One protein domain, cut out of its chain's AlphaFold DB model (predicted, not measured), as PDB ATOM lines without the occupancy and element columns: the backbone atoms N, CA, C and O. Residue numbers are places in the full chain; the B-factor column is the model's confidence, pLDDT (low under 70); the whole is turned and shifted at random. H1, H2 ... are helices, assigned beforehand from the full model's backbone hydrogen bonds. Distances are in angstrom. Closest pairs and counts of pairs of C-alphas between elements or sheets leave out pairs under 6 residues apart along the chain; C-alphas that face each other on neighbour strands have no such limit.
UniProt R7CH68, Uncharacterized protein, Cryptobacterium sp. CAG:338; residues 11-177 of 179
ATOM      1  N   ASP A  11      29.266 -23.070 -24.969       50.94
ATOM      2  CA  ASP A  11      29.489 -21.649 -25.205       50.94
ATOM      3  C   ASP A  11      30.610 -21.335 -26.211       50.94
ATOM      4  O   ASP A  11      30.460 -20.407 -27.005       50.94
ATOM      5  N   GLU A  12      31.711 -22.090 -26.242       50.16
ATOM      6  CA  GLU A  12      32.842 -21.849 -27.154       50.16
ATOM      7  C   GLU A  12      32.509 -22.278 -28.594       50.16
ATOM      8  O   GLU A  12      32.799 -21.552 -29.552       50.16
ATOM      9  N   ILE A  13      31.787 -23.395 -28.757       57.06
ATOM     10  CA  ILE A  13      31.265 -23.842 -30.062       57.06
ATOM     11  C   ILE A  13      30.156 -22.903 -30.550       57.06
ATOM     12  O   ILE A  13      30.103 -22.541 -31.730       57.06
ATOM     13  N   GLN A  14      29.272 -22.473 -29.649       56.66
ATOM     14  CA  GLN A  14      28.180 -21.561 -29.975       56.66
ATOM     15  C   GLN A  14      28.696 -20.156 -30.306       56.66
ATOM     16  O   GLN A  14      28.149 -19.503 -31.190       56.66
ATOM     17  N   TYR A  15      29.806 -19.731 -29.700       55.22
ATOM     18  CA  TYR A  15      30.517 -18.502 -30.040       55.22
ATOM     19  C   TYR A  15      31.109 -18.531 -31.448       55.22
ATOM     20  O   TYR A  15      30.871 -17.610 -32.231       55.22
ATOM     21  N   ALA A  16      31.857 -19.586 -31.783       56.50
ATOM     22  CA  ALA A  16      32.417 -19.747 -33.122       56.50
ATOM     23  C   ALA A  16      31.296 -19.761 -34.174       56.50
ATOM     24  O   ALA A  16      31.374 -19.055 -35.180       56.50
ATOM     25  N   ARG A  17      30.194 -20.466 -33.886       56.25
ATOM     26  CA  ARG A  17      29.000 -20.489 -34.737       56.25
ATOM     27  C   ARG A  17      28.321 -19.117 -34.848       56.25
ATOM     28  O   ARG A  17      27.964 -18.735 -35.956       56.25
ATOM     29  N   ASP A  18      28.177 -18.351 -33.767       56.62
ATOM     30  CA  ASP A  18      27.561 -17.011 -33.782       56.62
ATOM     31  C   ASP A  18      28.412 -15.964 -34.525       56.62
ATOM     32  O   ASP A  18      27.866 -15.020 -35.113       56.62
ATOM     33  N   VAL A  19      29.742 -16.116 -34.512       57.59
ATOM     34  CA  VAL A  19      30.674 -15.289 -35.294       57.59
ATOM     35  C   VAL A  19      30.570 -15.633 -36.782       57.59
ATOM     36  O   VAL A  19      30.419 -14.723 -37.596       57.59
ATOM     37  N   ILE A  20      30.545 -16.923 -37.134       59.69
ATOM     38  CA  ILE A  20      30.391 -17.401 -38.521       59.69
ATOM     39  C   ILE A  20      29.003 -17.050 -39.088       59.69
ATOM     40  O   ILE A  20      28.886 -16.666 -40.247       59.69
ATOM     41  N   GLN A  21      27.948 -17.104 -38.268       57.25
ATOM     42  CA  GLN A  21      26.581 -16.719 -38.647       57.25
ATOM     43  C   GLN A  21      26.345 -15.195 -38.666       57.25
ATOM     44  O   GLN A  21      25.234 -14.745 -38.938       57.25
ATOM     45  N   GLY A  22      27.358 -14.374 -38.360       51.38
ATOM     46  CA  GLY A  22      27.289 -12.917 -38.519       51.38
ATOM     47  C   GLY A  22      26.430 -12.169 -37.489       51.38
ATOM     48  O   GLY A  22      26.200 -10.965 -37.642       51.38
ATOM     49  N   LYS A  23      25.989 -12.818 -36.402       54.88
ATOM     50  CA  LYS A  23      25.216 -12.164 -35.324       54.88
ATOM     51  C   LYS A  23      26.032 -11.116 -34.555       54.88
ATOM     52  O   LYS A  23      25.458 -10.206 -33.957       54.88
ATOM     53  N   ARG A  24      27.370 -11.187 -34.600       58.16
ATOM     54  CA  ARG A  24      28.299 -10.206 -34.003       58.16
ATOM     55  C   ARG A  24      29.189  -9.526 -35.046       58.16
ATOM     56  O   ARG A  24      30.388  -9.770 -35.136       58.16
ATOM     57  N   LYS A  25      28.596  -8.589 -35.792       66.31
ATOM     58  CA  LYS A  25      29.263  -7.831 -36.872       66.31
ATOM     59  C   LYS A  25      30.538  -7.091 -36.437       66.31
ATOM     60  O   LYS A  25      31.451  -6.953 -37.239       66.31
ATOM     61  N   TRP A  26      30.614  -6.616 -35.191       68.44
ATOM     62  CA  TRP A  26      31.792  -5.891 -34.692       68.44
ATOM     63  C   TRP A  26      33.011  -6.790 -34.476       68.44
ATOM     64  O   TRP A  26      34.106  -6.405 -34.868       68.44
ATOM     65  N   ASP A  27      32.832  -7.996 -33.935       67.75
ATOM     66  CA  ASP A  27      33.966  -8.911 -33.736       67.75
ATOM     67  C   ASP A  27      34.465  -9.459 -35.070       67.75
ATOM     68  O   ASP A  27      35.666  -9.526 -35.295       67.75
ATOM     69  N   ALA A  28      33.539  -9.771 -35.985       71.44
ATOM     70  CA  ALA A  28      33.883 -10.180 -37.341       71.44
ATOM     71  C   ALA A  28      34.689  -9.094 -38.075       71.44
ATOM     72  O   ALA A  28      35.687  -9.407 -38.714       71.44
ATOM     73  N   ARG A  29      34.323  -7.810 -37.932       78.62
ATOM     74  CA  ARG A  29      35.094  -6.688 -38.501       78.62
ATOM     75  C   ARG A  29      36.508  -6.595 -37.933       78.62
ATOM     76  O   ARG A  29      37.430  -6.332 -38.694       78.62
ATOM     77  N   ILE A  30      36.680  -6.816 -36.628       80.19
ATOM     78  CA  ILE A  30      38.004  -6.799 -35.992       80.19
ATOM     79  C   ILE A  30      38.857  -7.954 -36.528       80.19
ATOM     80  O   ILE A  30      39.983  -7.720 -36.952       80.19
ATOM     81  N   ILE A  31      38.311  -9.172 -36.586       81.44
ATOM     82  CA  ILE A  31      39.026 -10.356 -37.094       81.44
ATOM     83  C   ILE A  31      39.424 -10.165 -38.563       81.44
ATOM     84  O   ILE A  31      40.577 -10.396 -38.918       81.44
ATOM     85  N   ILE A  32      38.504  -9.686 -39.408       81.44
ATOM     86  CA  ILE A  32      38.788  -9.391 -40.821       81.44
ATOM     87  C   ILE A  32      39.854  -8.294 -40.941       81.44
ATOM     88  O   ILE A  32      40.774  -8.426 -41.742       81.44
ATOM     89  N   GLY A  33      39.781  -7.240 -40.123       83.56
ATOM     90  CA  GLY A  33      40.786  -6.175 -40.104       83.56
ATOM     91  C   GLY A  33      42.188  -6.691 -39.768       83.56
ATOM     92  O   GLY A  33      43.143  -6.370 -40.471       83.56
ATOM     93  N   PHE A  34      42.311  -7.545 -38.748       84.44
ATOM     94  CA  PHE A  34      43.585  -8.178 -38.392       84.44
ATOM     95  C   PHE A  34      44.071  -9.178 -39.445       84.44
ATOM     96  O   PHE A  34      45.273  -9.256 -39.687       84.44
ATOM     97  N   ALA A  35      43.166  -9.899 -40.111       83.88
ATOM     98  CA  ALA A  35      43.517 -10.784 -41.219       83.88
ATOM     99  C   ALA A  35      44.097 -10.003 -42.411       83.88
ATOM    100  O   ALA A  35      45.131 -10.389 -42.951       83.88
ATOM    101  N   ILE A  36      43.482  -8.873 -42.778       86.56
ATOM    102  CA  ILE A  36      43.986  -7.980 -43.835       86.56
ATOM    103  C   ILE A  36      45.352  -7.411 -43.443       86.56
ATOM    104  O   ILE A  36      46.277  -7.414 -44.252       86.56
ATOM    105  N   PHE A  37      45.508  -6.967 -42.193       85.88
ATOM    106  CA  PHE A  37      46.790  -6.472 -41.693       85.88
ATOM    107  C   PHE A  37      47.880  -7.555 -41.736       85.88
ATOM    108  O   PHE A  37      49.004  -7.283 -42.151       85.88
ATOM    109  N   GLY A  38      47.540  -8.798 -41.384       83.88
ATOM    110  CA  GLY A  38      48.451  -9.940 -41.475       83.88
ATOM    111  C   GLY A  38      48.845 -10.270 -42.909       83.88
ATOM    112  O   GLY A  38      50.015 -10.539 -43.164       83.88
ATOM    113  N   ALA A  39      47.907 -10.179 -43.853       82.44
ATOM    114  CA  ALA A  39      48.198 -10.361 -45.273       82.44
ATOM    115  C   ALA A  39      49.175  -9.290 -45.786       82.44
ATOM    116  O   ALA A  39      50.176  -9.629 -46.415       82.44
ATOM    117  N   LEU A  40      48.935  -8.014 -45.461       87.12
ATOM    118  CA  LEU A  40      49.832  -6.908 -45.817       87.12
ATOM    119  C   LEU A  40      51.226  -7.083 -45.208       87.12
ATOM    120  O   LEU A  40      52.229  -6.864 -45.885       87.12
ATOM    121  N   PHE A  41      51.296  -7.520 -43.950       85.12
ATOM    122  CA  PHE A  41      52.562  -7.787 -43.277       85.12
ATOM    123  C   PHE A  41      53.335  -8.934 -43.941       85.12
ATOM    124  O   PHE A  41      54.526  -8.796 -44.202       85.12
ATOM    125  N   GLY A  42      52.673 -10.042 -44.284       82.75
ATOM    126  CA  GLY A  42      53.334 -11.152 -44.973       82.75
ATOM    127  C   GLY A  42      53.789 -10.798 -46.395       82.75
ATOM    128  O   GLY A  42      54.839 -11.271 -46.824       82.75
ATOM    129  N   ILE A  43      53.070  -9.907 -47.092       84.38
ATOM    130  CA  ILE A  43      53.523  -9.340 -48.374       84.38
ATOM    131  C   ILE A  43      54.812  -8.531 -48.174       84.38
ATOM    132  O   ILE A  43      55.785  -8.749 -48.890       84.38
ATOM    133  N   LEU A  44      54.852  -7.642 -47.174       84.62
ATOM    134  CA  LEU A  44      56.047  -6.854 -46.841       84.62
ATOM    135  C   LEU A  44      57.252  -7.743 -46.511       84.62
ATOM    136  O   LEU A  44      58.357  -7.451 -46.962       84.62
ATOM    137  N   VAL A  45      57.041  -8.841 -45.780       83.06
ATOM    138  CA  VAL A  45      58.096  -9.820 -45.487       83.06
ATOM    139  C   VAL A  45      58.627 -10.455 -46.776       83.06
ATOM    140  O   VAL A  45      59.841 -10.482 -46.963       83.06
ATOM    141  N   GLY A  46      57.751 -10.881 -47.691       80.69
ATOM    142  CA  GLY A  46      58.163 -11.453 -48.981       80.69
ATOM    143  C   GLY A  46      58.936 -10.471 -49.874       80.69
ATOM    144  O   GLY A  46      59.933 -10.840 -50.494       80.69
ATOM    145  N   PHE A  47      58.549  -9.190 -49.884       82.94
ATOM    146  CA  PHE A  47      59.334  -8.142 -50.550       82.94
ATOM    147  C   PHE A  47      60.686  -7.913 -49.867       82.94
ATOM    148  O   PHE A  47      61.699  -7.761 -50.549       82.94
ATOM    149  N   SER A  48      60.717  -7.916 -48.532       82.25
ATOM    150  CA  SER A  48      61.952  -7.716 -47.771       82.25
ATOM    151  C   SER A  48      62.962  -8.844 -47.994       82.25
ATOM    152  O   SER A  48      64.151  -8.572 -48.125       82.25
ATOM    153  N   SER A  49      62.505 -10.096 -48.118       78.38
ATOM    154  CA  SER A  49      63.379 -11.240 -48.393       78.38
ATOM    155  C   SER A  49      63.929 -11.214 -49.817       78.38
ATOM    156  O   SER A  49      65.113 -11.474 -50.011       78.38
ATOM    157  N   ALA A  50      63.105 -10.841 -50.802       78.06
ATOM    158  CA  ALA A  50      63.560 -10.674 -52.182       78.06
ATOM    159  C   ALA A  50      64.617  -9.562 -52.293       78.06
ATOM    160  O   ALA A  50      65.634  -9.726 -52.964       78.06
ATOM    161  N   GLN A  51      64.419  -8.454 -51.569       80.50
ATOM    162  CA  GLN A  51      65.374  -7.348 -51.523       80.50
ATOM    163  C   GLN A  51      66.670  -7.708 -50.778       80.50
ATOM    164  O   GLN A  51      67.742  -7.295 -51.208       80.50
ATOM    165  N   ALA A  52      66.597  -8.485 -49.695       77.44
ATOM    166  CA  ALA A  52      67.774  -8.914 -48.938       77.44
ATOM    167  C   ALA A  52      68.659  -9.903 -49.716       77.44
ATOM    168  O   ALA A  52      69.881  -9.858 -49.588       77.44
ATOM    169  N   ASN A  53      68.053 -10.760 -50.543       80.00
ATOM    170  CA  ASN A  53      68.767 -11.774 -51.323       80.00
ATOM    171  C   ASN A  53      69.105 -11.338 -52.760       80.00
ATOM    172  O   ASN A  53      69.740 -12.103 -53.478       80.00
ATOM    173  N   ASN A  54      68.718 -10.127 -53.188       77.38
ATOM    174  CA  ASN A  54      68.848  -9.655 -54.578       77.38
ATOM    175  C   ASN A  54      68.261 -10.636 -55.621       77.38
ATOM    176  O   ASN A  54      68.731 -10.704 -56.757       77.38
ATOM    177  N   GLU A  55      67.235 -11.398 -55.244       77.00
ATOM    178  CA  GLU A  55      66.555 -12.356 -56.118       77.00
ATOM    179  C   GLU A  55      65.273 -11.752 -56.705       77.00
ATOM    180  O   GLU A  55      64.689 -10.804 -56.172       77.00
ATOM    181  N   SER A  56      64.808 -12.310 -57.826       77.81
ATOM    182  CA  SER A  56      63.487 -11.973 -58.360       77.81
ATOM    183  C   SER A  56      62.399 -12.353 -57.359       77.81
ATOM    184  O   SER A  56      62.491 -13.397 -56.717       77.81
ATOM    185  N   LEU A  57      61.349 -11.535 -57.270       74.75
ATOM    186  CA  LEU A  57      60.235 -11.767 -56.356       74.75
ATOM    187  C   LEU A  57      59.619 -13.160 -56.574       74.75
ATOM    188  O   LEU A  57      58.943 -13.394 -57.578       74.75
ATOM    189  N   ASP A  58      59.801 -14.059 -55.608       82.31
ATOM    190  CA  ASP A  58      59.078 -15.323 -55.587       82.31
ATOM    191  C   ASP A  58      57.642 -15.067 -55.108       82.31
ATOM    192  O   ASP A  58      57.347 -14.857 -53.922       82.31
ATOM    193  N   ILE A  59      56.731 -15.040 -56.083       81.25
ATOM    194  CA  ILE A  59      55.296 -14.842 -55.870       81.25
ATOM    195  C   ILE A  59      54.732 -15.968 -54.993       81.25
ATOM    196  O   ILE A  59      53.857 -15.708 -54.166       81.25
ATOM    197  N   GLY A  60      55.247 -17.196 -55.131       82.50
ATOM    198  CA  GLY A  60      54.827 -18.356 -54.349       82.50
ATOM    199  C   GLY A  60      55.187 -18.203 -52.876       82.50
ATOM    200  O   GLY A  60      54.313 -18.324 -52.016       82.50
ATOM    201  N   PHE A  61      56.440 -17.847 -52.586       80.69
ATOM    202  CA  PHE A  61      56.898 -17.565 -51.223       80.69
ATOM    203  C   PHE A  61      56.117 -16.408 -50.579       80.69
ATOM    204  O   PHE A  61      55.614 -16.533 -49.462       80.69
ATOM    205  N   THR A  62      55.930 -15.307 -51.313       84.00
ATOM    206  CA  THR A  62      55.218 -14.116 -50.819       84.00
ATOM    207  C   THR A  62      53.749 -14.415 -50.503       84.00
ATOM    208  O   THR A  62      53.233 -13.989 -49.465       84.00
ATOM    209  N   LEU A  63      53.069 -15.194 -51.354       83.44
ATOM    210  CA  LEU A  63      51.696 -15.643 -51.106       83.44
ATOM    211  C   LEU A  63      51.607 -16.523 -49.861       83.44
ATOM    212  O   LEU A  63      50.717 -16.311 -49.034       83.44
ATOM    213  N   LEU A  64      52.537 -17.463 -49.698       85.06
ATOM    214  CA  LEU A  64      52.568 -18.384 -48.564       85.06
ATOM    215  C   LEU A  64      52.794 -17.622 -47.246       85.06
ATOM    216  O   LEU A  64      52.034 -17.803 -46.291       85.06
ATOM    217  N   CYS A  65      53.743 -16.681 -47.223       83.75
ATOM    218  CA  CYS A  65      53.957 -15.776 -46.092       83.75
ATOM    219  C   CYS A  65      52.715 -14.925 -45.787       83.75
ATOM    220  O   CYS A  65      52.298 -14.852 -44.631       83.75
ATOM    221  N   SER A  66      52.073 -14.333 -46.801       85.62
ATOM    222  CA  SER A  66      50.839 -13.553 -46.613       85.62
ATOM    223  C   SER A  66      49.707 -14.387 -46.008       85.62
ATOM    224  O   SER A  66      49.039 -13.936 -45.077       85.62
ATOM    225  N   GLY A  67      49.534 -15.627 -46.477       81.88
ATOM    226  CA  GLY A  67      48.485 -16.532 -46.021       81.88
ATOM    227  C   GLY A  67      48.688 -16.963 -44.572       81.88
ATOM    228  O   GLY A  67      47.758 -16.863 -43.767       81.88
ATOM    229  N   ILE A  68      49.908 -17.376 -44.210       86.00
ATOM    230  CA  ILE A  68      50.234 -17.771 -42.833       86.00
ATOM    231  C   ILE A  68      50.072 -16.580 -41.884       86.00
ATOM    232  O   ILE A  68      49.421 -16.716 -40.846       86.00
ATOM    233  N   CYS A  69      50.600 -15.401 -42.227       84.31
ATOM    234  CA  CYS A  69      50.478 -14.214 -41.378       84.31
ATOM    235  C   CYS A  69      49.014 -13.776 -41.202       84.31
ATOM    236  O   CYS A  69      48.598 -13.471 -40.080       84.31
ATOM    237  N   ALA A  70      48.210 -13.805 -42.269       82.44
ATOM    238  CA  ALA A  70      46.783 -13.490 -42.215       82.44
ATOM    239  C   ALA A  70      46.010 -14.461 -41.313       82.44
ATOM    240  O   ALA A  70      45.274 -14.029 -40.422       82.44
ATOM    241  N   ALA A  71      46.209 -15.769 -41.503       82.81
ATOM    242  CA  ALA A  71      45.560 -16.800 -40.698       82.81
ATOM    243  C   ALA A  71      45.958 -16.697 -39.218       82.81
ATOM    244  O   ALA A  71      45.103 -16.757 -38.335       82.81
ATOM    245  N   THR A  72      47.243 -16.472 -38.942       81.62
ATOM    246  CA  THR A  72      47.760 -16.393 -37.571       81.62
ATOM    247  C   THR A  72      47.175 -15.192 -36.829       81.62
ATOM    248  O   THR A  72      46.661 -15.354 -35.722       81.62
ATOM    249  N   LEU A  73      47.155 -13.998 -37.436       82.25
ATOM    250  CA  LEU A  73      46.552 -12.818 -36.802       82.25
ATOM    251  C   LEU A  73      45.027 -12.933 -36.662       82.25
ATOM    252  O   LEU A  73      44.461 -12.448 -35.678       82.25
ATOM    253  N   ALA A  74      44.348 -13.616 -37.588       77.38
ATOM    254  CA  ALA A  74      42.922 -13.910 -37.462       77.38
ATOM    255  C   ALA A  74      42.631 -14.818 -36.252       77.38
ATOM    256  O   ALA A  74      41.750 -14.517 -35.445       77.38
ATOM    257  N   ILE A  75      43.408 -15.891 -36.073       79.25
ATOM    258  CA  ILE A  75      43.267 -16.811 -34.935       79.25
ATOM    259  C   ILE A  75      43.589 -16.088 -33.624       79.25
ATOM    260  O   ILE A  75      42.799 -16.129 -32.680       79.25
ATOM    261  N   VAL A  76      44.706 -15.362 -33.570       79.94
ATOM    262  CA  VAL A  76      45.119 -14.605 -32.380       79.94
ATOM    263  C   VAL A  76      44.064 -13.573 -31.984       79.94
ATOM    264  O   VAL A  76      43.679 -13.507 -30.816       79.94
ATOM    265  N   SER A  77      43.539 -12.799 -32.937       78.31
ATOM    266  CA  SER A  77      42.488 -11.813 -32.650       78.31
ATOM    267  C   SER A  77      41.208 -12.472 -32.129       78.31
ATOM    268  O   SER A  77      40.607 -11.971 -31.176       78.31
ATOM    269  N   MET A  78      40.829 -13.636 -32.668       73.88
ATOM    270  CA  MET A  78      39.702 -14.420 -32.166       73.88
ATOM    271  C   MET A  78      39.921 -14.884 -30.715       73.88
ATOM    272  O   MET A  78      39.023 -14.716 -29.883       73.88
ATOM    273  N   LEU A  79      41.109 -15.403 -30.387       78.62
ATOM    274  CA  LEU A  79      41.459 -15.838 -29.029       78.62
ATOM    275  C   LEU A  79      41.469 -14.676 -28.026       78.62
ATOM    276  O   LEU A  79      40.937 -14.806 -26.919       78.62
ATOM    277  N   VAL A  80      42.046 -13.532 -28.399       77.38
ATOM    278  CA  VAL A  80      42.113 -12.345 -27.533       77.38
ATOM    279  C   VAL A  80      40.712 -11.790 -27.271       77.38
ATOM    280  O   VAL A  80      40.362 -11.524 -26.121       77.38
ATOM    281  N   LEU A  81      39.865 -11.685 -28.300       74.75
ATOM    282  CA  LEU A  81      38.475 -11.237 -28.149       74.75
ATOM    283  C   LEU A  81      37.657 -12.170 -27.249       74.75
ATOM    284  O   LEU A  81      36.876 -11.695 -26.416       74.75
ATOM    285  N   ASN A  82      37.841 -13.485 -27.393       72.94
ATOM    286  CA  ASN A  82      37.203 -14.458 -26.512       72.94
ATOM    287  C   ASN A  82      37.693 -14.287 -25.064       72.94
ATOM    288  O   ASN A  82      36.895 -14.250 -24.126       72.94
ATOM    289  N   SER A  83      38.996 -14.068 -24.890       72.88
ATOM    290  CA  SER A  83      39.602 -13.884 -23.572       72.88
ATOM    291  C   SER A  83      39.096 -12.639 -22.851       72.88
ATOM    292  O   SER A  83      38.682 -12.717 -21.696       72.88
ATOM    293  N   ILE A  84      39.018 -11.502 -23.544       75.19
ATOM    294  CA  ILE A  84      38.477 -10.255 -22.982       75.19
ATOM    295  C   ILE A  84      37.013 -10.436 -22.556       75.19
ATOM    296  O   ILE A  84      36.582  -9.896 -21.534       75.19
ATOM    297  N   ARG A  85      36.228 -11.216 -23.306       70.62
ATOM    298  CA  ARG A  85      34.840 -11.524 -22.932       70.62
ATOM    299  C   ARG A  85      34.733 -12.400 -21.704       70.62
ATOM    300  O   ARG A  85      33.904 -12.089 -20.852       70.62
ATOM    301  N   SER A  86      35.548 -13.448 -21.630       67.38
ATOM    302  CA  SER A  86      35.643 -14.327 -20.466       67.38
ATOM    303  C   SER A  86      35.956 -13.507 -19.212       67.38
ATOM    304  O   SER A  86      35.173 -13.505 -18.262       67.38
ATOM    305  N   ILE A  87      37.002 -12.675 -19.269       73.44
ATOM    306  CA  ILE A  87      37.381 -11.765 -18.178       73.44
ATOM    307  C   ILE A  87      36.223 -10.821 -17.826       73.44
ATOM    308  O   ILE A  87      35.858 -10.683 -16.662       73.44
ATOM    309  N   GLY A  88      35.588 -10.198 -18.823       69.81
ATOM    310  CA  GLY A  88      34.472  -9.278 -18.596       69.81
ATOM    311  C   GLY A  88      33.223  -9.937 -17.994       69.81
ATOM    312  O   GLY A  88      32.482  -9.280 -17.260       69.81
ATOM    313  N   ALA A  89      32.965 -11.212 -18.291       66.31
ATOM    314  CA  ALA A  89      31.894 -11.985 -17.666       66.31
ATOM    315  C   ALA A  89      32.237 -12.305 -16.204       66.31
ATOM    316  O   ALA A  89      31.429 -12.025 -15.316       66.31
ATOM    317  N   LEU A  90      33.463 -12.767 -15.948       64.75
ATOM    318  CA  LEU A  90      33.972 -13.066 -14.607       64.75
ATOM    319  C   LEU A  90      33.968 -11.825 -13.711       64.75
ATOM    320  O   LEU A  90      33.464 -11.879 -12.596       64.75
ATOM    321  N   CYS A  91      34.387 -10.663 -14.217       69.69
ATOM    322  CA  CYS A  91      34.296  -9.401 -13.482       69.69
ATOM    323  C   CYS A  91      32.864  -9.023 -13.095       69.69
ATOM    324  O   CYS A  91      32.658  -8.346 -12.089       69.69
ATOM    325  N   LYS A  92      31.843  -9.394 -13.874       65.94
ATOM    326  CA  LYS A  92      30.453  -9.070 -13.514       65.94
ATOM    327  C   LYS A  92      29.944  -9.936 -12.376       65.94
ATOM    328  O   LYS A  92      29.234  -9.417 -11.520       65.94
ATOM    329  N   VAL A  93      30.321 -11.206 -12.398       65.50
ATOM    330  CA  VAL A  93      29.901 -12.229 -11.443       65.50
ATOM    331  C   VAL A  93      30.691 -12.138 -10.140       65.50
ATOM    332  O   VAL A  93      30.127 -12.328  -9.066       65.50
ATOM    333  N   TRP A  94      31.983 -11.817 -10.222       66.56
ATOM    334  CA  TRP A  94      32.918 -11.957  -9.117       66.56
ATOM    335  C   TRP A  94      33.656 -10.643  -8.828       66.56
ATOM    336  O   TRP A  94      34.436 -10.132  -9.632       66.56
ATOM    337  N   LEU A  95      33.390 -10.074  -7.650       71.94
ATOM    338  CA  LEU A  95      33.985  -8.816  -7.184       71.94
ATOM    339  C   LEU A  95      35.524  -8.870  -7.066       71.94
ATOM    340  O   LEU A  95      36.170  -7.942  -7.556       71.94
ATOM    341  N   PRO A  96      36.136  -9.944  -6.522       72.19
ATOM    342  CA  PRO A  96      37.593 -10.111  -6.486       72.19
ATOM    343  C   PRO A  96      38.244 -10.084  -7.873       72.19
ATOM    344  O   PRO A  96      39.306  -9.485  -8.041       72.19
ATOM    345  N   ALA A  97      37.579 -10.634  -8.895       71.62
ATOM    346  CA  ALA A  97      38.069 -10.562 -10.270       71.62
ATOM    347  C   ALA A  97      38.157  -9.118 -10.785       71.62
ATOM    348  O   ALA A  97      39.060  -8.806 -11.556       71.62
ATOM    349  N   ARG A  98      37.273  -8.204 -10.349       76.88
ATOM    350  CA  ARG A  98      37.373  -6.776 -10.718       76.88
ATOM    351  C   ARG A  98      38.650  -6.145 -10.177       76.88
ATOM    352  O   ARG A  98      39.290  -5.378 -10.888       76.88
ATOM    353  N   ILE A  99      39.009  -6.475  -8.938       79.81
ATOM    354  CA  ILE A  99      40.200  -5.938  -8.275       79.81
ATOM    355  C   ILE A  99      41.456  -6.467  -8.973       79.81
ATOM    356  O   ILE A  99      42.318  -5.677  -9.348       79.81
ATOM    357  N   LEU A 100      41.524  -7.777  -9.239       79.50
ATOM    358  CA  LEU A 100      42.651  -8.389  -9.952       79.50
ATOM    359  C   LEU A 100      42.835  -7.812 -11.359       79.50
ATOM    360  O   LEU A 100      43.954  -7.484 -11.746       79.50
ATOM    361  N   VAL A 101      41.743  -7.629 -12.107       80.25
ATOM    362  CA  VAL A 101      41.787  -7.004 -13.439       80.25
ATOM    363  C   VAL A 101      42.216  -5.542 -13.355       80.25
ATOM    364  O   VAL A 101      43.000  -5.095 -14.187       80.25
ATOM    365  N   GLY A 102      41.752  -4.799 -12.346       77.94
ATOM    366  CA  GLY A 102      42.178  -3.420 -12.109       77.94
ATOM    367  C   GLY A 102      43.681  -3.311 -11.845       77.94
ATOM    368  O   GLY A 102      44.355  -2.500 -12.477       77.94
ATOM    369  N   ILE A 103      44.223  -4.173 -10.979       81.69
ATOM    370  CA  ILE A 103      45.664  -4.232 -10.684       81.69
ATOM    371  C   ILE A 103      46.457  -4.615 -11.938       81.69
ATOM    372  O   ILE A 103      47.437  -3.949 -12.270       81.69
ATOM    373  N   ALA A 104      46.019  -5.643 -12.666       80.31
ATOM    374  CA  ALA A 104      46.672  -6.063 -13.902       80.31
ATOM    375  C   ALA A 104      46.686  -4.937 -14.946       80.31
ATOM    376  O   ALA A 104      47.710  -4.705 -15.583       80.31
ATOM    377  N   CYS A 105      45.588  -4.186 -15.074       81.75
ATOM    378  CA  CYS A 105      45.497  -3.035 -15.969       81.75
ATOM    379  C   CYS A 105      46.492  -1.929 -15.585       81.75
ATOM    380  O   CYS A 105      47.216  -1.433 -16.447       81.75
ATOM    381  N   LEU A 106      46.597  -1.591 -14.294       81.88
ATOM    382  CA  LEU A 106      47.562  -0.599 -13.805       81.88
ATOM    383  C   LEU A 106      49.013  -1.011 -14.092       81.88
ATOM    384  O   LEU A 106      49.810  -0.185 -14.535       81.88
ATOM    385  N   LEU A 107      49.349  -2.288 -13.889       83.44
ATOM    386  CA  LEU A 107      50.670  -2.824 -14.226       83.44
ATOM    387  C   LEU A 107      50.939  -2.790 -15.734       83.44
ATOM    388  O   LEU A 107      52.060  -2.523 -16.156       83.44
ATOM    389  N   LEU A 108      49.924  -3.033 -16.562       79.31
ATOM    390  CA  LEU A 108      50.067  -2.981 -18.016       79.31
ATOM    391  C   LEU A 108      50.345  -1.545 -18.484       79.31
ATOM    392  O   LEU A 108      51.272  -1.312 -19.260       79.31
ATOM    393  N   VAL A 109      49.605  -0.568 -17.952       80.50
ATOM    394  CA  VAL A 109      49.813   0.857 -18.252       80.50
ATOM    395  C   VAL A 109      51.211   1.307 -17.831       80.50
ATOM    396  O   VAL A 109      51.897   1.957 -18.618       80.50
ATOM    397  N   SER A 110      51.679   0.927 -16.640       80.62
ATOM    398  CA  SER A 110      53.021   1.311 -16.187       80.62
ATOM    399  C   SER A 110      54.124   0.727 -17.075       80.62
ATOM    400  O   SER A 110      55.075   1.433 -17.415       80.62
ATOM    401  N   ARG A 111      53.973  -0.520 -17.539       79.19
ATOM    402  CA  ARG A 111      54.906  -1.152 -18.487       79.19
ATOM    403  C   ARG A 111      54.914  -0.463 -19.849       79.19
ATOM    404  O   ARG A 111      55.989  -0.271 -20.412       79.19
ATOM    405  N   ILE A 112      53.750  -0.058 -20.359       76.56
ATOM    406  CA  ILE A 112      53.647   0.694 -21.619       76.56
ATOM    407  C   ILE A 112      54.363   2.042 -21.493       76.56
ATOM    408  O   ILE A 112      55.153   2.392 -22.363       76.56
ATOM    409  N   VAL A 113      54.148   2.773 -20.396       77.81
ATOM    410  CA  VAL A 113      54.811   4.067 -20.158       77.81
ATOM    411  C   VAL A 113      56.333   3.909 -20.094       77.81
ATOM    412  O   VAL A 113      57.051   4.690 -20.712       77.81
ATOM    413  N   GLN A 114      56.834   2.872 -19.413       73.62
ATOM    414  CA  GLN A 114      58.271   2.574 -19.362       73.62
ATOM    415  C   GLN A 114      58.853   2.262 -20.748       73.62
ATOM    416  O   GLN A 114      59.917   2.769 -21.095       73.62
ATOM    417  N   LYS A 115      58.142   1.466 -21.556       69.94
ATOM    418  CA  LYS A 115      58.538   1.128 -22.932       69.94
ATOM    419  C   LYS A 115      58.570   2.357 -23.846       69.94
ATOM    420  O   LYS A 115      59.545   2.550 -24.563       69.94
ATOM    421  N   ILE A 116      57.552   3.218 -23.771       70.12
ATOM    422  CA  ILE A 116      57.493   4.471 -24.541       70.12
ATOM    423  C   ILE A 116      58.639   5.407 -24.145       70.12
ATOM    424  O   ILE A 116      59.276   5.995 -25.014       70.12
ATOM    425  N   ALA A 117      58.938   5.525 -22.849       69.19
ATOM    426  CA  ALA A 117      60.049   6.347 -22.379       69.19
ATOM    427  C   ALA A 117      61.405   5.837 -22.900       69.19
ATOM    428  O   ALA A 117      62.254   6.641 -23.276       69.19
ATOM    429  N   PHE A 118      61.597   4.517 -22.977       64.88
ATOM    430  CA  PHE A 118      62.831   3.911 -23.488       64.88
ATOM    431  C   PHE A 118      63.044   4.176 -24.987       64.88
ATOM    432  O   PHE A 118      64.155   4.461 -25.431       64.88
ATOM    433  N   TRP A 119      61.963   4.170 -25.762       63.62
ATOM    434  CA  TRP A 119      61.981   4.455 -27.196       63.62
ATOM    435  C   TRP A 119      62.391   5.874 -27.571       63.62
ATOM    436  O   TRP A 119      62.988   6.075 -28.626       63.62
ATOM    437  N   VAL A 120      62.097   6.855 -26.717       62.72
ATOM    438  CA  VAL A 120      62.526   8.246 -26.933       62.72
ATOM    439  C   VAL A 120      64.055   8.371 -26.859       62.72
ATOM    440  O   VAL A 120      64.620   9.262 -27.485       62.72
ATOM    441  N   PHE A 121      64.731   7.464 -26.146       64.06
ATOM    442  CA  PHE A 121      66.181   7.503 -25.951       64.06
ATOM    443  C   PHE A 121      66.980   6.609 -26.916       64.06
ATOM    444  O   PHE A 121      68.113   6.961 -27.233       64.06
ATOM    445  N   PHE A 122      66.423   5.498 -27.419       60.22
ATOM    446  CA  PHE A 122      67.143   4.560 -28.301       60.22
ATOM    447  C   PHE A 122      66.274   4.079 -29.485       60.22
ATOM    448  O   PHE A 122      65.517   3.118 -29.344       60.22
ATOM    449  N   PRO A 123      66.383   4.709 -30.674       62.47
ATOM    450  CA  PRO A 123      65.504   4.423 -31.813       62.47
ATOM    451  C   PRO A 123      65.952   3.247 -32.703       62.47
ATOM    452  O   PRO A 123      65.191   2.820 -33.569       62.47
ATOM    453  N   SER A 124      67.164   2.709 -32.523       62.16
ATOM    454  CA  SER A 124      67.753   1.719 -33.444       62.16
ATOM    455  C   SER A 124      67.104   0.329 -33.404       62.16
ATOM    456  O   SER A 124      67.194  -0.395 -34.388       62.16
ATOM    457  N   GLU A 125      66.414  -0.040 -32.318       62.75
ATOM    458  CA  GLU A 125      65.792  -1.372 -32.147       62.75
ATOM    459  C   GLU A 125      64.256  -1.342 -32.097       62.75
ATOM    460  O   GLU A 125      63.597  -2.306 -31.703       62.75
ATOM    461  N   PHE A 126      63.669  -0.229 -32.533       64.75
ATOM    462  CA  PHE A 126      62.239   0.058 -32.440       64.75
ATOM    463  C   PHE A 126      61.359  -1.088 -32.959       64.75
ATOM    464  O   PHE A 126      60.470  -1.559 -32.259       64.75
ATOM    465  N   ILE A 127      61.621  -1.584 -34.170       65.69
ATOM    466  CA  ILE A 127      60.731  -2.535 -34.857       65.69
ATOM    467  C   ILE A 127      60.728  -3.908 -34.171       65.69
ATOM    468  O   ILE A 127      59.658  -4.465 -33.924       65.69
ATOM    469  N   ALA A 128      61.906  -4.442 -33.836       67.00
ATOM    470  CA  ALA A 128      62.017  -5.730 -33.155       67.00
ATOM    471  C   ALA A 128      61.370  -5.664 -31.765       67.00
ATOM    472  O   ALA A 128      60.613  -6.563 -31.390       67.00
ATOM    473  N   ASP A 129      61.577  -4.557 -31.047       70.31
ATOM    474  CA  ASP A 129      61.003  -4.380 -29.722       70.31
ATOM    475  C   ASP A 129      59.477  -4.172 -29.759       70.31
ATOM    476  O   ASP A 129      58.788  -4.677 -28.870       70.31
ATOM    477  N   VAL A 130      58.899  -3.544 -30.802       73.69
ATOM    478  CA  VAL A 130      57.429  -3.538 -31.006       73.69
ATOM    479  C   VAL A 130      56.908  -4.952 -31.079       73.69
ATOM    480  O   VAL A 130      55.988  -5.310 -30.343       73.69
ATOM    481  N   VAL A 131      57.450  -5.732 -32.014       73.06
ATOM    482  CA  VAL A 131      56.893  -7.037 -32.366       73.06
ATOM    483  C   VAL A 131      56.955  -7.953 -31.150       73.06
ATOM    484  O   VAL A 131      55.946  -8.567 -30.799       73.06
ATOM    485  N   LEU A 132      58.091  -7.962 -30.446       76.00
ATOM    486  CA  LEU A 132      58.256  -8.721 -29.211       76.00
ATOM    487  C   LEU A 132      57.264  -8.256 -28.134       76.00
ATOM    488  O   LEU A 132      56.594  -9.077 -27.513       76.00
ATOM    489  N   SER A 133      57.123  -6.942 -27.936       74.06
ATOM    490  CA  SER A 133      56.231  -6.374 -26.914       74.06
ATOM    491  C   SER A 133      54.764  -6.699 -27.171       74.06
ATOM    492  O   SER A 133      54.038  -7.040 -26.238       74.06
ATOM    493  N   VAL A 134      54.324  -6.624 -28.428       75.31
ATOM    494  CA  VAL A 134      52.957  -6.975 -28.829       75.31
ATOM    495  C   VAL A 134      52.711  -8.469 -28.619       75.31
ATOM    496  O   VAL A 134      51.672  -8.839 -28.069       75.31
ATOM    497  N   LEU A 135      53.674  -9.325 -28.974       78.31
ATOM    498  CA  LEU A 135      53.586 -10.767 -28.740       78.31
ATOM    499  C   LEU A 135      53.468 -11.086 -27.239       78.31
ATOM    500  O   LEU A 135      52.565 -11.818 -26.829       78.31
ATOM    501  N   PHE A 136      54.324 -10.485 -26.407       77.56
ATOM    502  CA  PHE A 136      54.271 -10.640 -24.952       77.56
ATOM    503  C   PHE A 136      52.951 -10.147 -24.361       77.56
ATOM    504  O   PHE A 136      52.427 -10.774 -23.444       77.56
ATOM    505  N   LEU A 137      52.381  -9.067 -24.897       78.19
ATOM    506  CA  LEU A 137      51.093  -8.538 -24.455       78.19
ATOM    507  C   LEU A 137      49.947  -9.515 -24.753       78.19
ATOM    508  O   LEU A 137      49.102  -9.751 -23.890       78.19
ATOM    509  N   ILE A 138      49.947 -10.141 -25.934       79.56
ATOM    510  CA  ILE A 138      48.980 -11.189 -26.295       79.56
ATOM    511  C   ILE A 138      49.098 -12.380 -25.334       79.56
ATOM    512  O   ILE A 138      48.094 -12.807 -24.758       79.56
ATOM    513  N   PHE A 139      50.316 -12.882 -25.113       78.44
ATOM    514  CA  PHE A 139      50.562 -13.979 -24.174       78.44
ATOM    515  C   PHE A 139      50.148 -13.625 -22.746       78.44
ATOM    516  O   PHE A 139      49.525 -14.443 -22.073       78.44
ATOM    517  N   TYR A 140      50.436 -12.405 -22.294       78.75
ATOM    518  CA  TYR A 140      50.064 -11.934 -20.965       78.75
ATOM    519  C   TYR A 140      48.544 -11.927 -20.773       78.75
ATOM    520  O   TYR A 140      48.059 -12.432 -19.765       78.75
ATOM    521  N   ILE A 141      47.777 -11.432 -21.753       77.94
ATOM    522  CA  ILE A 141      46.305 -11.442 -21.701       77.94
ATOM    523  C   ILE A 141      45.763 -12.877 -21.660       77.94
ATOM    524  O   ILE A 141      44.844 -13.165 -20.890       77.94
ATOM    525  N   LEU A 142      46.322 -13.777 -22.472       77.94
ATOM    526  CA  LEU A 142      45.909 -15.180 -22.518       77.94
ATOM    527  C   LEU A 142      46.203 -15.902 -21.200       77.94
ATOM    528  O   LEU A 142      45.303 -16.515 -20.629       77.94
ATOM    529  N   LEU A 143      47.429 -15.779 -20.684       78.00
ATOM    530  CA  LEU A 143      47.831 -16.359 -19.400       78.00
ATOM    531  C   LEU A 143      47.023 -15.781 -18.243       78.00
ATOM    532  O   LEU A 143      46.614 -16.522 -17.356       78.00
ATOM    533  N   PHE A 144      46.748 -14.479 -18.264       77.62
ATOM    534  CA  PHE A 144      45.915 -13.843 -17.257       77.62
ATOM    535  C   PHE A 144      44.479 -14.380 -17.291       77.62
ATOM    536  O   PHE A 144      43.921 -14.681 -16.238       77.62
ATOM    537  N   ASN A 145      43.883 -14.568 -18.475       76.56
ATOM    538  CA  ASN A 145      42.560 -15.185 -18.598       76.56
ATOM    539  C   ASN A 145      42.553 -16.635 -18.086       76.56
ATOM    540  O   ASN A 145      41.665 -17.007 -17.320       76.56
ATOM    541  N   ILE A 146      43.552 -17.438 -18.463       76.88
ATOM    542  CA  ILE A 146      43.698 -18.822 -17.984       76.88
ATOM    543  C   ILE A 146      43.850 -18.842 -16.460       76.88
ATOM    544  O   ILE A 146      43.120 -19.559 -15.783       76.88
ATOM    545  N   GLY A 147      44.735 -18.011 -15.903       74.81
ATOM    546  CA  GLY A 147      44.938 -17.900 -14.460       74.81
ATOM    547  C   GLY A 147      43.666 -17.481 -13.728       74.81
ATOM    548  O   GLY A 147      43.310 -18.082 -12.719       74.81
ATOM    549  N   LEU A 148      42.925 -16.507 -14.259       76.25
ATOM    550  CA  LEU A 148      41.682 -16.039 -13.649       76.25
ATOM    551  C   LEU A 148      40.578 -17.108 -13.702       76.25
ATOM    552  O   LEU A 148      39.850 -17.253 -12.720       76.25
ATOM    553  N   ARG A 149      40.500 -17.900 -14.783       71.12
ATOM    554  CA  ARG A 149      39.635 -19.090 -14.855       71.12
ATOM    555  C   ARG A 149      40.037 -20.151 -13.831       71.12
ATOM    556  O   ARG A 149      39.172 -20.637 -13.123       71.12
ATOM    557  N   ILE A 150      41.326 -20.458 -13.681       75.81
ATOM    558  CA  ILE A 150      41.795 -21.454 -12.698       75.81
ATOM    559  C   ILE A 150      41.444 -21.033 -11.264       75.81
ATOM    560  O   ILE A 150      40.956 -21.847 -10.482       75.81
ATOM    561  N   ILE A 151      41.662 -19.763 -10.909       77.69
ATOM    562  CA  ILE A 151      41.333 -19.250  -9.570       77.69
ATOM    563  C   ILE A 151      39.812 -19.296  -9.344       77.69
ATOM    564  O   ILE A 151      39.361 -19.645  -8.254       77.69
ATOM    565  N   PHE A 152      39.018 -18.964 -10.364       67.19
ATOM    566  CA  PHE A 152      37.560 -19.022 -10.275       67.19
ATOM    567  C   PHE A 152      37.039 -20.461 -10.141       67.19
ATOM    568  O   PHE A 152      36.185 -20.709  -9.290       67.19
ATOM    569  N   ALA A 153      37.620 -21.411 -10.875       67.94
ATOM    570  CA  ALA A 153      37.318 -22.834 -10.763       67.94
ATOM    571  C   ALA A 153      37.654 -23.382  -9.370       67.94
ATOM    572  O   ALA A 153      36.836 -24.057  -8.750       67.94
ATOM    573  N   LEU A 154      38.818 -23.019  -8.817       69.88
ATOM    574  CA  LEU A 154      39.190 -23.363  -7.440       69.88
ATOM    575  C   LEU A 154      38.211 -22.772  -6.419       69.88
ATOM    576  O   LEU A 154      37.804 -23.463  -5.486       69.88
ATOM    577  N   TYR A 155      37.800 -21.514  -6.597       67.38
ATOM    578  CA  TYR A 155      36.796 -20.887  -5.737       67.38
ATOM    579  C   TYR A 155      35.457 -21.636  -5.792       67.38
ATOM    580  O   TYR A 155      34.884 -21.925  -4.740       67.38
ATOM    581  N   CYS A 156      34.986 -21.996  -6.989       63.00
ATOM    582  CA  CYS A 156      33.743 -22.743  -7.197       63.00
ATOM    583  C   CYS A 156      33.815 -24.162  -6.613       63.00
ATOM    584  O   CYS A 156      32.870 -24.594  -5.951       63.00
ATOM    585  N   LEU A 157      34.964 -24.834  -6.741       66.50
ATOM    586  CA  LEU A 157      35.222 -26.152  -6.157       66.50
ATOM    587  C   LEU A 157      35.207 -26.122  -4.621       66.50
ATOM    588  O   LEU A 157      34.653 -27.023  -3.998       66.50
ATOM    589  N   ILE A 158      35.747 -25.064  -4.005       68.38
ATOM    590  CA  ILE A 158      35.724 -24.877  -2.544       68.38
ATOM    591  C   ILE A 158      34.320 -24.503  -2.039       68.38
ATOM    592  O   ILE A 158      33.931 -24.911  -0.948       68.38
ATOM    593  N   THR A 159      33.545 -23.732  -2.810       60.69
ATOM    594  CA  THR A 159      32.188 -23.301  -2.413       60.69
ATOM    595  C   THR A 159      31.067 -24.254  -2.837       60.69
ATOM    596  O   THR A 159      29.918 -24.014  -2.468       60.69
ATOM    597  N   GLY A 160      31.371 -25.325  -3.577       51.66
ATOM    598  CA  GLY A 160      30.383 -26.299  -4.055       51.66
ATOM    599  C   GLY A 160      29.349 -25.707  -5.021       51.66
ATOM    600  O   GLY A 160      28.224 -26.193  -5.084       51.66
ATOM    601  N   LYS A 161      29.697 -24.622  -5.724       55.38
ATOM    602  CA  LYS A 161      28.828 -23.938  -6.693       55.38
ATOM    603  C   LYS A 161      29.218 -24.323  -8.116       55.38
ATOM    604  O   LYS A 161      30.394 -24.250  -8.450       55.38
ATOM    605  N   ASP A 162      28.234 -24.653  -8.952       53.88
ATOM    606  CA  ASP A 162      28.462 -24.964 -10.367       53.88
ATOM    607  C   ASP A 162      28.903 -23.717 -11.150       53.88
ATOM    608  O   ASP A 162      28.154 -22.751 -11.335       53.88
ATOM    609  N   GLU A 163      30.154 -23.750 -11.604       53.69
ATOM    610  CA  GLU A 163      30.837 -22.677 -12.334       53.69
ATOM    611  C   GLU A 163      30.100 -22.324 -13.639       53.69
ATOM    612  O   GLU A 163      29.882 -21.147 -13.958       53.69
ATOM    613  N   ASP A 164      29.616 -23.355 -14.337       51.59
ATOM    614  CA  ASP A 164      28.945 -23.247 -15.629       51.59
ATOM    615  C   ASP A 164      27.557 -22.605 -15.530       51.59
ATOM    616  O   ASP A 164      27.205 -21.788 -16.381       51.59
ATOM    617  N   GLU A 165      26.765 -22.876 -14.486       52.22
ATOM    618  CA  GLU A 165      25.440 -22.249 -14.321       52.22
ATOM    619  C   GLU A 165      25.544 -20.740 -14.069       52.22
ATOM    620  O   GLU A 165      24.723 -19.947 -14.551       52.22
ATOM    621  N   ILE A 166      26.566 -20.314 -13.328       55.66
ATOM    622  CA  ILE A 166      26.766 -18.905 -12.990       55.66
ATOM    623  C   ILE A 166      27.310 -18.140 -14.205       55.66
ATOM    624  O   ILE A 166      26.824 -17.042 -14.510       55.66
ATOM    625  N   MET A 167      28.268 -18.718 -14.936       53.03
ATOM    626  CA  MET A 167      28.792 -18.122 -16.167       53.03
ATOM    627  C   MET A 167      27.729 -18.067 -17.271       53.03
ATOM    628  O   MET A 167      27.524 -16.998 -17.857       53.03
ATOM    629  N   THR A 168      26.986 -19.151 -17.506       52.22
ATOM    630  CA  THR A 168      25.927 -19.193 -18.531       52.22
ATOM    631  C   THR A 168      24.771 -18.243 -18.208       52.22
ATOM    632  O   THR A 168      24.327 -17.516 -19.101       52.22
ATOM    633  N   ARG A 169      24.332 -18.115 -16.943       53.09
ATOM    634  CA  ARG A 169      23.333 -17.095 -16.547       53.09
ATOM    635  C   ARG A 169      23.827 -15.669 -16.770       53.09
ATOM    636  O   ARG A 169      23.060 -14.827 -17.244       53.09
ATOM    637  N   ALA A 170      25.087 -15.368 -16.461       54.62
ATOM    638  CA  ALA A 170      25.648 -14.031 -16.657       54.62
ATOM    639  C   ALA A 170      25.797 -13.663 -18.144       54.62
ATOM    640  O   ALA A 170      25.603 -12.499 -18.525       54.62
ATOM    641  N   ILE A 171      26.099 -14.648 -18.993       50.25
ATOM    642  CA  ILE A 171      26.161 -14.497 -20.450       50.25
ATOM    643  C   ILE A 171      24.744 -14.341 -21.031       50.25
ATOM    644  O   ILE A 171      24.502 -13.399 -21.794       50.25
ATOM    645  N   ALA A 172      23.779 -15.163 -20.606       46.53
ATOM    646  CA  ALA A 172      22.380 -15.105 -21.043       46.53
ATOM    647  C   ALA A 172      21.667 -13.803 -20.628       46.53
ATOM    648  O   ALA A 172      20.929 -13.212 -21.423       46.53
ATOM    649  N   ALA A 173      21.945 -13.275 -19.430       43.06
ATOM    650  CA  ALA A 173      21.399 -11.994 -18.967       43.06
ATOM    651  C   ALA A 173      21.837 -10.799 -19.839       43.06
ATOM    652  O   ALA A 173      21.163  -9.768 -19.874       43.06
ATOM    653  N   LYS A 174      22.950 -10.922 -20.576       46.06
ATOM    654  CA  LYS A 174      23.412  -9.893 -21.519       46.06
ATOM    655  C   LYS A 174      22.671  -9.952 -22.862       46.06
ATOM    656  O   LYS A 174      22.539  -8.914 -23.504       46.06
ATOM    657  N   THR A 175      22.165 -11.122 -23.259       43.88
ATOM    658  CA  THR A 175      21.354 -11.294 -24.477       43.88
ATOM    659  C   THR A 175      19.958 -10.691 -24.313       43.88
ATOM    660  O   THR A 175      19.455 -10.070 -25.243       43.88
ATOM    661  N   ASN A 176      19.357 -10.777 -23.121       35.34
ATOM    662  CA  ASN A 176      17.986 -10.300 -22.884       35.34
ATOM    663  C   ASN A 176      17.861  -8.785 -22.608       35.34
ATOM    664  O   ASN A 176      16.765  -8.244 -22.669       35.34
ATOM    665  N   LYS A 177      18.966  -8.072 -22.338       37.03
ATOM    666  CA  LYS A 177      18.962  -6.605 -22.124       37.03
ATOM    667  C   LYS A 177      19.028  -5.770 -23.414       37.03
ATOM    668  O   LYS A 177      19.163  -4.554 -23.336       37.03
TER     669      LYS A 177
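Overview. This is residues 11 to 177 of the 179 residues of an uncharacterized protein of Cryptobacterium sp. CAG:338 (UniProt R7CH68). What is the picture? Long helix H3 makes the middle of a zigzag: H2 folds back along it as a helical hairpin, H5 crosses it, and H4 runs beside H5. How big? It has 167 printed residues with six named helices, all helix; it is loose, with radius of gyration of the C-alphas 20.2 A and spans 65 by 43 by 27 A.

Along the chain. Where is H3? Residues 59 to 93, 51.2 A long, from C-alpha 59 at (55.296, -14.842, -55.870). And the others? H1 is residues 11 to 20, H2 25 to 53, H4 95 to 121, H5 126 to 159, and H6 163 to 176, ending at (17.986, -10.300, -22.884).

Arrangement. What touches hub H3? H2 does, C-alphas Gly 42 and Ser 66 closest at 3.8 A; H5 at Ser 83 and Asn 145, 5.9 A; H6 at Ala 89 and Ala 170, 6.6 A; H4 only at the corner, Cys 91 and Arg 98, 4.9 A. And H1? It only just touches H2, only at the corner, with 3 pairs of C-alphas within 8 A. Backbones? Every O i to N i+4 pair is within hydrogen-bond range in H1, H2, H3 and H5; H4 has 22 of 23, H6 8 of 10.

Size, cuts and confidence. Any cut? The printed part has none, and its links are tight. Where is confidence low? Residues 11 to 27 and 152 to 177, among others, are under 70.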